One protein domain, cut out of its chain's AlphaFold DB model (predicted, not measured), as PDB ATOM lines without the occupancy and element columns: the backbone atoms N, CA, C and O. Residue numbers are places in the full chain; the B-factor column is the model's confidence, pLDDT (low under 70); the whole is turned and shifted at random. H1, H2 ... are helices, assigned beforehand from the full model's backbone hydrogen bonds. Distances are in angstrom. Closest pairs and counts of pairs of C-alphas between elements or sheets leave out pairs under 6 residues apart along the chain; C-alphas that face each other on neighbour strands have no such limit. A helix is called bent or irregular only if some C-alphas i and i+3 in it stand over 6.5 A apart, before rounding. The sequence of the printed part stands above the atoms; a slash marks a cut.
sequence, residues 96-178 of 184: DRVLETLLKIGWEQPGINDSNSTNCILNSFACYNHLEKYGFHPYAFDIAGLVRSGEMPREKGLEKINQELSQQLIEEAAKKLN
ATOM      1  N   ASP A  96     -44.770  35.664 -32.459       87.62
ATOM      2  CA  ASP A  96     -45.536  35.633 -33.706       87.62
ATOM      3  C   ASP A  96     -47.041  35.412 -33.439       87.62
ATOM      4  O   ASP A  96     -47.880  36.107 -34.013       87.62
ATOM      5  N   ARG A  97     -47.401  34.517 -32.501       89.88
ATOM      6  CA  ARG A  97     -48.808  34.305 -32.097       89.88
ATOM      7  C   ARG A  97     -49.401  35.521 -31.388       89.88
ATOM      8  O   ARG A  97     -50.581  35.827 -31.582       89.88
ATOM      9  N   VAL A  98     -48.610  36.198 -30.552       89.44
ATOM     10  CA  VAL A  98     -49.036  37.427 -29.866       89.44
ATOM     11  C   VAL A  98     -49.356  38.503 -30.900       89.44
ATOM     12  O   VAL A  98     -50.453  39.058 -30.872       89.44
ATOM     13  N   LEU A  99     -48.450  38.741 -31.850       88.94
ATOM     14  CA  LEU A  99     -48.649  39.724 -32.915       88.94
ATOM     15  C   LEU A  99     -49.862  39.385 -33.790       88.94
ATOM     16  O   LEU A  99     -50.710  40.246 -34.006       88.94
ATOM     17  N   GLU A 100     -50.006  38.129 -34.224       92.69
ATOM     18  CA  GLU A 100     -51.162  37.687 -35.015       92.69
ATOM     19  C   GLU A 100     -52.491  37.942 -34.280       92.69
ATOM     20  O   GLU A 100     -53.469  38.393 -34.879       92.69
ATOM     21  N   THR A 101     -52.530  37.682 -32.970       92.81
ATOM     22  CA  THR A 101     -53.728  37.891 -32.143       92.81
ATOM     23  C   THR A 101     -54.064  39.373 -32.002       92.81
ATOM     24  O   THR A 101     -55.225  39.754 -32.147       92.81
ATOM     25  N   LEU A 102     -53.056  40.212 -31.750       92.06
ATOM     26  CA  LEU A 102     -53.225  41.658 -31.621       92.06
ATOM     27  C   LEU A 102     -53.731  42.282 -32.931       92.06
ATOM     28  O   LEU A 102     -54.702  43.038 -32.922       92.06
ATOM     29  N   LEU A 103     -53.154  41.896 -34.071       92.44
ATOM     30  CA  LEU A 103     -53.583  42.390 -35.381       92.44
ATOM     31  C   LEU A 103     -55.050  42.031 -35.682       92.44
ATOM     32  O   LEU A 103     -55.797  42.857 -36.206       92.44
ATOM     33  N   LYS A 104     -55.507  40.832 -35.293       96.25
ATOM     34  CA  LYS A 104     -56.907  40.396 -35.480       96.25
ATOM     35  C   LYS A 104     -57.925  41.226 -34.694       96.25
ATOM     36  O   LYS A 104     -59.074  41.306 -35.119       96.25
ATOM     37  N   ILE A 105     -57.529  41.831 -33.572       96.06
ATOM     38  CA  ILE A 105     -58.405  42.700 -32.765       96.06
ATOM     39  C   ILE A 105     -58.289  44.183 -33.146       96.06
ATOM     40  O   ILE A 105     -58.816  45.040 -32.440       96.06
ATOM     41  N   GLY A 106     -57.610  44.487 -34.257       94.62
ATOM     42  CA  GLY A 106     -57.433  45.848 -34.760       94.62
ATOM     43  C   GLY A 106     -56.346  46.642 -34.038       94.62
ATOM     44  O   GLY A 106     -56.319  47.864 -34.151       94.62
ATOM     45  N   TRP A 107     -55.463  45.983 -33.280       93.44
ATOM     46  CA  TRP A 107     -54.278  46.653 -32.756       93.44
ATOM     47  C   TRP A 107     -53.284  46.892 -33.891       93.44
ATOM     48  O   TRP A 107     -52.961  45.973 -34.642       93.44
ATOM     49  N   GLU A 108     -52.776  48.114 -33.993       87.88
ATOM     50  CA  GLU A 108     -51.767  48.491 -34.979       87.88
ATOM     51  C   GLU A 108     -50.386  48.531 -34.331       87.88
ATOM     52  O   GLU A 108     -50.212  49.055 -33.225       87.88
ATOM     53  N   GLN A 109     -49.389  47.995 -35.036       82.50
ATOM     54  CA  GLN A 109     -48.018  48.056 -34.560       82.50
ATOM     55  C   GLN A 109     -47.557  49.518 -34.494       82.50
ATOM     56  O   GLN A 109     -47.693  50.248 -35.479       82.50
ATOM     57  N   PRO A 110     -46.980  49.961 -33.365       79.75
ATOM     58  CA  PRO A 110     -46.395  51.286 -33.279       79.75
ATOM     59  C   PRO A 110     -45.337  51.485 -34.374       79.75
ATOM     60  O   PRO A 110     -44.476  50.632 -34.572       79.75
ATOM     61  N   GLY A 111     -45.363  52.633 -35.054       69.62
ATOM     62  CA  GLY A 111     -44.449  52.937 -36.166       69.62
ATOM     63  C   GLY A 111     -42.991  53.208 -35.771       69.62
ATOM     64  O   GLY A 111     -42.202  53.627 -36.615       69.62
ATOM     65  N   ILE A 112     -42.619  53.021 -34.500       69.56
ATOM     66  CA  ILE A 112     -41.240  53.189 -34.035       69.56
ATOM     67  C   ILE A 112     -40.490  51.889 -34.331       69.56
ATOM     68  O   ILE A 112     -40.736  50.851 -33.717       69.56
ATOM     69  N   ASN A 113     -39.573  51.963 -35.294       66.31
ATOM     70  CA  ASN A 113     -38.765  50.833 -35.731       66.31
ATOM     71  C   ASN A 113     -37.495  50.715 -34.871       66.31
ATOM     72  O   ASN A 113     -36.438  51.233 -35.230       66.31
ATOM     73  N   ASP A 114     -37.622  50.072 -33.713       70.19
ATOM     74  CA  ASP A 114     -36.503  49.644 -32.869       70.19
ATOM     75  C   ASP A 114     -36.577  48.129 -32.653       70.19
ATOM     76  O   ASP A 114     -37.660  47.555 -32.532       70.19
ATOM     77  N   SER A 115     -35.411  47.482 -32.604       63.09
ATOM     78  CA  SER A 115     -35.273  46.021 -32.581       63.09
ATOM     79  C   SER A 115     -35.816  45.367 -31.306       63.09
ATOM     80  O   SER A 115     -36.185  44.191 -31.320       63.09
ATOM     81  N   ASN A 116     -35.878  46.118 -30.200       67.31
ATOM     82  CA  ASN A 116     -36.194  45.579 -28.875       67.31
ATOM     83  C   ASN A 116     -37.297  46.351 -28.120       67.31
ATOM     84  O   ASN A 116     -37.752  45.887 -27.072       67.31
ATOM     85  N   SER A 117     -37.762  47.501 -28.624       65.88
ATOM     86  CA  SER A 117     -38.919  48.224 -28.082       65.88
ATOM     87  C   SER A 117     -39.638  49.050 -29.146       65.88
ATOM     88  O   SER A 117     -39.169  50.096 -29.570       65.88
ATOM     89  N   THR A 118     -40.863  48.673 -29.487       62.72
ATOM     90  CA  THR A 118     -41.658  49.393 -30.494       62.72
ATOM     91  C   THR A 118     -42.240  50.722 -29.996       62.72
ATOM     92  O   THR A 118     -42.988  51.363 -30.712       62.72
ATOM     93  N   ASN A 119     -41.962  51.178 -28.771       69.75
ATOM     94  CA  ASN A 119     -42.631  52.361 -28.208       69.75
ATOM     95  C   ASN A 119     -41.742  53.288 -27.366       69.75
ATOM     96  O   ASN A 119     -42.256  54.215 -26.737       69.75
ATOM     97  N   CYS A 120     -40.426  53.071 -27.335       79.69
ATOM     98  CA  CYS A 120     -39.532  53.799 -26.439       79.69
ATOM     99  C   CYS A 120     -38.370  54.452 -27.191       79.69
ATOM    100  O   CYS A 120     -37.382  53.805 -27.523       79.69
ATOM    101  N   ILE A 121     -38.440  55.776 -27.353       81.25
ATOM    102  CA  ILE A 121     -37.373  56.585 -27.975       81.25
ATOM    103  C   ILE A 121     -36.052  56.468 -27.188       81.25
ATOM    104  O   ILE A 121     -34.967  56.488 -27.759       81.25
ATOM    105  N   LEU A 122     -36.128  56.297 -25.863       88.19
ATOM    106  CA  LEU A 122     -34.945  56.151 -25.011       88.19
ATOM    107  C   LEU A 122     -34.272  54.778 -25.128       88.19
ATOM    108  O   LEU A 122     -33.129  54.648 -24.693       88.19
ATOM    109  N   ASN A 123     -34.948  53.754 -25.663       88.75
ATOM    110  CA  ASN A 123     -34.417  52.394 -25.649       88.75
ATOM    111  C   ASN A 123     -33.179  52.255 -26.535       88.75
ATOM    112  O   ASN A 123     -32.135  51.822 -26.047       88.75
ATOM    113  N   SER A 124     -33.263  52.694 -27.796       88.88
ATOM    114  CA  SER A 124     -32.132  52.639 -28.730       88.88
ATOM    115  C   SER A 124     -30.948  53.451 -28.201       88.88
ATOM    116  O   SER A 124     -29.819  52.971 -28.215       88.88
ATOM    117  N   PHE A 125     -31.200  54.633 -27.626       90.94
ATOM    118  CA  PHE A 125     -30.159  55.454 -26.996       90.94
ATOM    119  C   PHE A 125     -29.510  54.771 -25.782       90.94
ATOM    120  O   PHE A 125     -28.290  54.810 -25.612       90.94
ATOM    121  N   ALA A 126     -30.298  54.107 -24.933       90.62
ATOM    122  CA  ALA A 126     -29.768  53.348 -23.805       90.62
ATOM    123  C   ALA A 126     -28.947  52.131 -24.265       90.62
ATOM    124  O   ALA A 126     -27.897  51.860 -23.681       90.62
ATOM    125  N   CYS A 127     -29.393  51.432 -25.314       91.00
ATOM    126  CA  CYS A 127     -28.660  50.319 -25.914       91.00
ATOM    127  C   CYS A 127     -27.335  50.782 -26.518       91.00
ATOM    128  O   CYS A 127     -26.307  50.172 -26.233       91.00
ATOM    129  N   TYR A 128     -27.348  51.897 -27.252       91.62
ATOM    130  CA  TYR A 128     -26.153  52.542 -27.794       91.62
ATOM    131  C   TYR A 128     -25.139  52.849 -26.687       91.62
ATOM    132  O   TYR A 128     -24.014  52.361 -26.716       91.62
ATOM    133  N   ASN A 129     -25.561  53.560 -25.637       91.81
ATOM    134  CA  ASN A 129     -24.675  53.899 -24.522       91.81
ATOM    135  C   ASN A 129     -24.135  52.660 -23.790       91.81
ATOM    136  O   ASN A 129     -23.007  52.670 -23.295       91.81
ATOM    137  N   HIS A 130     -24.941  51.601 -23.675       92.69
ATOM    138  CA  HIS A 130     -24.514  50.352 -23.053       92.69
ATOM    139  C   HIS A 130     -23.465  49.626 -23.903       92.69
ATOM    140  O   HIS A 130     -22.458  49.174 -23.360       92.69
ATOM    141  N   LEU A 131     -23.683  49.543 -25.217       92.31
ATOM    142  CA  LEU A 131     -22.734  48.965 -26.170       92.31
ATOM    143  C   LEU A 131     -21.409  49.728 -26.152       92.31
ATOM    144  O   LEU A 131     -20.372  49.110 -25.940       92.31
ATOM    145  N   GLU A 132     -21.452  51.056 -26.244       91.81
ATOM    146  CA  GLU A 132     -20.261  51.914 -26.201       91.81
ATOM    147  C   GLU A 132     -19.461  51.749 -24.904       91.81
ATOM    148  O   GLU A 132     -18.231  51.772 -24.894       91.81
ATOM    149  N   LYS A 133     -20.153  51.582 -23.773       93.12
ATOM    150  CA  LYS A 133     -19.506  51.492 -22.462       93.12
ATOM    151  C   LYS A 133     -18.981  50.097 -22.133       93.12
ATOM    152  O   LYS A 133     -17.960  49.987 -21.456       93.12
ATOM    153  N   TYR A 134     -19.709  49.051 -22.517       94.50
ATOM    154  CA  TYR A 134     -19.472  47.688 -22.033       94.50
ATOM    155  C   TYR A 134     -19.127  46.683 -23.137       94.50
ATOM    156  O   TYR A 134     -18.686  45.582 -22.819       94.50
ATOM    157  N   GLY A 135     -19.305  47.033 -24.412       93.81
ATOM    158  CA  GLY A 135     -18.952  46.185 -25.553       93.81
ATOM    159  C   GLY A 135     -19.912  45.021 -25.816       93.81
ATOM    160  O   GLY A 135     -19.562  44.107 -26.557       93.81
ATOM    161  N   PHE A 136     -21.106  45.012 -25.213       93.00
ATOM    162  CA  PHE A 136     -22.126  43.990 -25.474       93.00
ATOM    163  C   PHE A 136     -23.558  44.530 -25.362       93.00
ATOM    164  O   PHE A 136     -23.827  45.518 -24.669       93.00
ATOM    165  N   HIS A 137     -24.483  43.866 -26.061       92.62
ATOM    166  CA  HIS A 137     -25.885  44.271 -26.145       92.62
ATOM    167  C   HIS A 137     -26.610  44.027 -24.806       92.62
ATOM    168  O   HIS A 137     -26.534  42.915 -24.275       92.62
ATOM    169  N   PRO A 138     -27.356  45.002 -24.247       91.56
ATOM    170  CA  PRO A 138     -27.962  44.861 -22.917       91.56
ATOM    171  C   PRO A 138     -29.000  43.732 -22.826       91.56
ATOM    172  O   PRO A 138     -29.165  43.140 -21.764       91.56
ATOM    173  N   TYR A 139     -29.653  43.385 -23.938       90.75
ATOM    174  CA  TYR A 139     -30.616  42.277 -24.004       90.75
ATOM    175  C   TYR A 139     -29.972  40.893 -24.173       90.75
ATOM    176  O   TYR A 139     -30.687  39.896 -24.222       90.75
ATOM    177  N   ALA A 140     -28.641  40.792 -24.261       92.88
ATOM    178  CA  ALA A 140     -27.972  39.511 -24.491       92.88
ATOM    179  C   ALA A 140     -28.338  38.457 -23.431       92.88
ATOM    180  O   ALA A 140     -28.512  37.287 -23.764       92.88
ATOM    181  N   PHE A 141     -28.500  38.868 -22.168       90.69
ATOM    182  CA  PHE A 141     -28.906  37.966 -21.089       90.69
ATOM    183  C   PHE A 141     -30.338  37.442 -21.277       90.69
ATOM    184  O   PHE A 141     -30.538  36.226 -21.275       90.69
ATOM    185  N   ASP A 142     -31.298  38.346 -21.494       89.56
ATOM    186  CA  ASP A 142     -32.720  38.016 -21.647       89.56
ATOM    187  C   ASP A 142     -32.954  37.122 -22.876       89.56
ATOM    188  O   ASP A 142     -33.608  36.082 -22.788       89.56
ATOM    189  N   ILE A 143     -32.344  37.478 -24.014       92.00
ATOM    190  CA  ILE A 143     -32.421  36.702 -25.259       92.00
ATOM    191  C   ILE A 143     -31.784  35.323 -25.082       92.00
ATOM    192  O   ILE A 143     -32.355  34.319 -25.508       92.00
ATOM    193  N   ALA A 144     -30.637  35.229 -24.405       92.19
ATOM    194  CA  ALA A 144     -30.036  33.933 -24.111       92.19
ATOM    195  C   ALA A 144     -30.925  33.080 -23.187       92.19
ATOM    196  O   ALA A 144     -30.895  31.853 -23.285       92.19
ATOM    197  N   GLY A 145     -31.716  33.706 -22.311       89.31
ATOM    198  CA  GLY A 145     -32.766  33.046 -21.535       89.31
ATOM    199  C   GLY A 145     -33.815  32.380 -22.429       89.31
ATOM    200  O   GLY A 145     -34.019  31.176 -22.301       89.31
ATOM    201  N   LEU A 146     -34.381  33.131 -23.380       89.25
ATOM    202  CA  LEU A 146     -35.382  32.635 -24.341       89.25
ATOM    203  C   LEU A 146     -34.848  31.518 -25.252       89.25
ATOM    204  O   LEU A 146     -35.562  30.581 -25.600       89.25
ATOM    205  N   VAL A 147     -33.574  31.599 -25.640       92.06
ATOM    206  CA  VAL A 147     -32.941  30.546 -26.446       92.06
ATOM    207  C   VAL A 147     -32.765  29.264 -25.631       92.06
ATOM    208  O   VAL A 147     -33.034  28.174 -26.131       92.06
ATOM    209  N   ARG A 148     -32.344  29.365 -24.362       90.38
ATOM    210  CA  ARG A 148     -32.166  28.189 -23.491       90.38
ATOM    211  C   ARG A 148     -33.487  27.543 -23.072       90.38
ATOM    212  O   ARG A 148     -33.484  26.341 -22.824       90.38
ATOM    213  N   SER A 149     -34.579  28.305 -22.982       86.25
ATOM    214  CA  SER A 149     -35.921  27.769 -22.704       86.25
ATOM    215  C   SER A 149     -36.565  27.098 -23.923       86.25
ATOM    216  O   SER A 149     -37.544  26.378 -23.764       86.25
ATOM    217  N   GLY A 150     -36.016  27.295 -25.128       87.44
ATOM    218  CA  GLY A 150     -36.581  26.778 -26.378       87.44
ATOM    219  C   GLY A 150     -37.700  27.646 -26.966       87.44
ATOM    220  O   GLY A 150     -38.273  27.283 -27.988       87.44
ATOM    221  N   GLU A 151     -37.989  28.803 -26.366       86.50
ATOM    222  CA  GLU A 151     -39.013  29.750 -26.838       86.50
ATOM    223  C   GLU A 151     -38.546  30.566 -28.055       86.50
ATOM    224  O   GLU A 151     -39.356  31.172 -28.759       86.50
ATOM    225  N   MET A 152     -37.235  30.598 -28.318       90.06
ATOM    226  CA  MET A 152     -36.639  31.305 -29.450       90.06
ATOM    227  C   MET A 152     -35.502  30.489 -30.089       90.06
ATOM    228  O   MET A 152     -34.599  30.048 -29.379       90.06
ATOM    229  N   PRO A 153     -35.468  30.334 -31.427       93.88
ATOM    230  CA  PRO A 153     -34.304  29.778 -32.113       93.88
ATOM    231  C   PRO A 153     -33.053  30.633 -31.895       93.88
ATOM    232  O   PRO A 153     -33.120  31.866 -31.882       93.88
ATOM    233  N   ARG A 154     -31.887  29.989 -31.782       95.12
ATOM    234  CA  ARG A 154     -30.605  30.672 -31.555       95.12
ATOM    235  C   ARG A 154     -30.312  31.718 -32.631       95.12
ATOM    236  O   ARG A 154     -29.828  32.800 -32.313       95.12
ATOM    237  N   GLU A 155     -30.606  31.398 -33.884       96.38
ATOM    238  CA  GLU A 155     -30.377  32.250 -35.050       96.38
ATOM    239  C   GLU A 155     -31.189  33.547 -34.943       96.38
ATOM    240  O   GLU A 155     -30.617  34.626 -35.070       96.38
ATOM    241  N   LYS A 156     -32.479  33.448 -34.582       92.12
ATOM    242  CA  LYS A 156     -33.364  34.605 -34.334       92.12
ATOM    243  C   LYS A 156     -32.861  35.455 -33.163       92.12
ATOM    244  O   LYS A 156     -32.906  36.681 -33.213       92.12
ATOM    245  N   GLY A 157     -32.349  34.815 -32.110       92.44
ATOM    246  CA  GLY A 157     -31.747  35.519 -30.976       92.44
ATOM    247  C   GLY A 157     -30.499  36.313 -31.366       92.44
ATOM    248  O   GLY A 157     -30.357  37.470 -30.973       92.44
ATOM    249  N   LEU A 158     -29.614  35.716 -32.172       94.12
ATOM    250  CA  LEU A 158     -28.434  36.397 -32.708       94.12
ATOM    251  C   LEU A 158     -28.809  37.541 -33.650       94.12
ATOM    252  O   LEU A 158     -28.186  38.594 -33.579       94.12
ATOM    253  N   GLU A 159     -29.813  37.358 -34.500       92.44
ATOM    254  CA  GLU A 159     -30.325  38.420 -35.366       92.44
ATOM    255  C   GLU A 159     -30.786  39.630 -34.540       92.44
ATOM    256  O   GLU A 159     -30.296  40.734 -34.757       92.44
ATOM    257  N   LYS A 160     -31.622  39.421 -33.510       89.25
ATOM    258  CA  LYS A 160     -32.147  40.507 -32.656       89.25
ATOM    259  C   LYS A 160     -31.060  41.322 -31.944       89.25
ATOM    260  O   LYS A 160     -31.201  42.536 -31.825       89.25
ATOM    261  N   ILE A 161     -29.994  40.686 -31.444       91.06
ATOM    262  CA  ILE A 161     -28.926  41.398 -30.710       91.06
ATOM    263  C   ILE A 161     -27.877  42.048 -31.621       91.06
ATOM    264  O   ILE A 161     -27.136  42.906 -31.150       91.06
ATOM    265  N   ASN A 162     -27.792  41.615 -32.883       90.19
ATOM    266  CA  ASN A 162     -26.879  42.179 -33.883       90.19
ATOM    267  C   ASN A 162     -27.579  43.150 -34.843       90.19
ATOM    268  O   ASN A 162     -26.910  43.769 -35.667       90.19
ATOM    269  N   GLN A 163     -28.905  43.279 -34.759       87.44
ATOM    270  CA  GLN A 163     -29.651  44.255 -35.537       87.44
ATOM    271  C   GLN A 163     -29.160  45.669 -35.212       87.44
ATOM    272  O   GLN A 163     -29.024  46.040 -34.044       87.44
ATOM    273  N   GLU A 164     -28.920  46.461 -36.256       87.81
ATOM    274  CA  GLU A 164     -28.514  47.853 -36.107       87.81
ATOM    275  C   GLU A 164     -29.561  48.644 -35.313       87.81
ATOM    276  O   GLU A 164     -30.771  48.535 -35.536       87.81
ATOM    277  N   LEU A 165     -29.081  49.443 -34.361       88.75
ATOM    278  CA  LEU A 165     -29.934  50.334 -33.588       88.75
ATOM    279  C   LEU A 165     -30.386  51.507 -34.461       88.75
ATOM    280  O   LEU A 165     -29.626  52.017 -35.285       88.75
ATOM    281  N   SER A 166     -31.611  51.983 -34.246       89.06
ATOM    282  CA  SER A 166     -32.142  53.118 -35.002       89.06
ATOM    283  C   SER A 166     -31.385  54.408 -34.682       89.06
ATOM    284  O   SER A 166     -31.583  55.022 -33.629       89.06
ATOM    285  N   GLN A 167     -30.546  54.849 -35.622       89.94
ATOM    286  CA  GLN A 167     -29.758  56.075 -35.494       89.94
ATOM    287  C   GLN A 167     -30.644  57.311 -35.289       89.94
ATOM    288  O   GLN A 167     -30.342  58.167 -34.460       89.94
ATOM    289  N   GLN A 168     -31.793  57.355 -35.966       89.94
ATOM    290  CA  GLN A 168     -32.771  58.429 -35.806       89.94
ATOM    291  C   GLN A 168     -33.267  58.538 -34.353       89.94
ATOM    292  O   GLN A 168     -33.342  59.641 -33.814       89.94
ATOM    293  N   LEU A 169     -33.581  57.410 -33.701       89.75
ATOM    294  CA  LEU A 169     -34.050  57.406 -32.310       89.75
ATOM    295  C   LEU A 169     -32.932  57.778 -31.330       89.75
ATOM    296  O   LEU A 169     -33.181  58.496 -30.362       89.75
ATOM    297  N   ILE A 170     -31.701  57.330 -31.597       91.50
ATOM    298  CA  ILE A 170     -30.510  57.691 -30.815       91.50
ATOM    299  C   ILE A 170     -30.296  59.211 -30.850       91.50
ATOM    300  O   ILE A 170     -30.157  59.840 -29.798       91.50
ATOM    301  N   GLU A 171     -30.314  59.811 -32.041       92.25
ATOM    302  CA  GLU A 171     -30.142  61.253 -32.241       92.25
ATOM    303  C   GLU A 171     -31.284  62.066 -31.634       92.25
ATOM    304  O   GLU A 171     -31.047  63.075 -30.963       92.25
ATOM    305  N   GLU A 172     -32.528  61.618 -31.817       91.88
ATOM    306  CA  GLU A 172     -33.695  62.278 -31.242       91.88
ATOM    307  C   GLU A 172     -33.635  62.289 -29.708       91.88
ATOM    308  O   GLU A 172     -33.857  63.333 -29.082       91.88
ATOM    309  N   ALA A 173     -33.308  61.149 -29.093       92.12
ATOM    310  CA  ALA A 173     -33.147  61.034 -27.648       92.12
ATOM    311  C   ALA A 173     -32.014  61.931 -27.134       92.12
ATOM    312  O   ALA A 173     -32.217  62.686 -26.181       92.12
ATOM    313  N   ALA A 174     -30.845  61.891 -27.781       93.00
ATOM    314  CA  ALA A 174     -29.697  62.712 -27.409       93.00
ATOM    315  C   ALA A 174     -30.034  64.208 -27.469       93.00
ATOM    316  O   ALA A 174     -29.781  64.939 -26.511       93.00
ATOM    317  N   LYS A 175     -30.708  64.646 -28.541       93.81
ATOM    318  CA  LYS A 175     -31.177  66.027 -28.694       93.81
ATOM    319  C   LYS A 175     -32.146  66.431 -27.583       93.81
ATOM    320  O   LYS A 175     -31.969  67.489 -26.991       93.81
ATOM    321  N   LYS A 176     -33.146  65.599 -27.268       93.06
ATOM    322  CA  LYS A 176     -34.115  65.866 -26.184       93.06
ATOM    323  C   LYS A 176     -33.454  65.956 -24.808       93.06
ATOM    324  O   LYS A 176     -33.919  66.708 -23.959       93.06
ATOM    325  N   LEU A 177     -32.377  65.202 -24.597       91.69
ATOM    326  CA  LEU A 177     -31.598  65.200 -23.359       91.69
ATOM    327  C   LEU A 177     -30.477  66.253 -23.339       91.69
ATOM    328  O   LEU A 177     -29.775  66.355 -22.338       91.69
ATOM    329  N   ASN A 178     -30.313  67.039 -24.411       94.06
ATOM    330  CA  ASN A 178     -29.208  67.985 -24.600       94.06
ATOM    331  C   ASN A 178     -27.819  67.336 -24.438       94.06
ATOM    332  O   ASN A 178     -26.914  67.913 -23.835       94.06
TER     333      ASN A 178
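This is residues 96 to 178 of the 184 residues of an uncharacterized protein of Methanosarcina sp (UniProt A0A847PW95). What is the main picture? It is a flat, open frame of helices: the longest, H2, meets H5 about perpendicular, and the helical hairpin of H3 and H4 lies off the other end of H2, with the chain coming back from it to H5. H1 lies away from the other four helices on a long link, and residues 100 to 106 stick out. What is it made of, and how large is it? The printed part has 83 residues with five named helices, H1 to H5 in chain order, and no named strand; the class is all helix. It is only just loose, close to compact, with a radius of gyration of the C-alphas of 14.4 A, and spans 40 by 33 by 14 A.

Where is the longest helix? H2 is residues 121 to 134, 20.9 A from C-alpha 121 at (-37.373, 56.585, -27.975) to C-alpha 134 at (-19.472, 47.688, -22.033). It is irregular, but only just: C-alphas 121 and 124 are 6.6 A apart. Where are the other helices? H5 is residues 167 to 176, 14.2 A long, ending at C-alpha 176 at (-34.115, 65.866, -26.184). H3 is residues 140 to 149, 14.3 A, and H4 is residues 154 to 162, 12.3 A. H1 is residues 96 to 104, 12.5 A, beginning at C-alpha 96 at (-45.536, 35.633, -33.706).

What does H2 touch? H2 touches H5, and their closest C-alphas, those of Phe 125 and Ile 170, are 4.4 A apart. Their lines are about perpendicular, at 79 degrees. How do H3 and H4 stand? They touch as a helical hairpin, at a shallow tilt of 12 degrees, opposite ways. Their closest C-alphas, those of Val 147 and Arg 154, are 5.6 A apart. Which helices stay apart? H1 touches no helix, and H2 is apart from H3 and H4. H5 is apart from H3 and H4 too. What do the helix backbones show? Every O i to N i+4 pair is within hydrogen-bond range in H1, H3, H4 and H5; in H2 9 of 10 are.

How far does it reach? The two C-alphas farthest apart, those of Gly 150 and Asn 178, are 41.9 A apart, and the printed part has no cut. Which links are long? The link from H1 to H2, 16 residues, is long; those from H2 to H3, H3 to H4 and H4 to H5 are tight. Where is confidence low? The mean pLDDT of the printed part is 88.2, and 8 residues are under 70: residues 111 to 113 and 115 to 119.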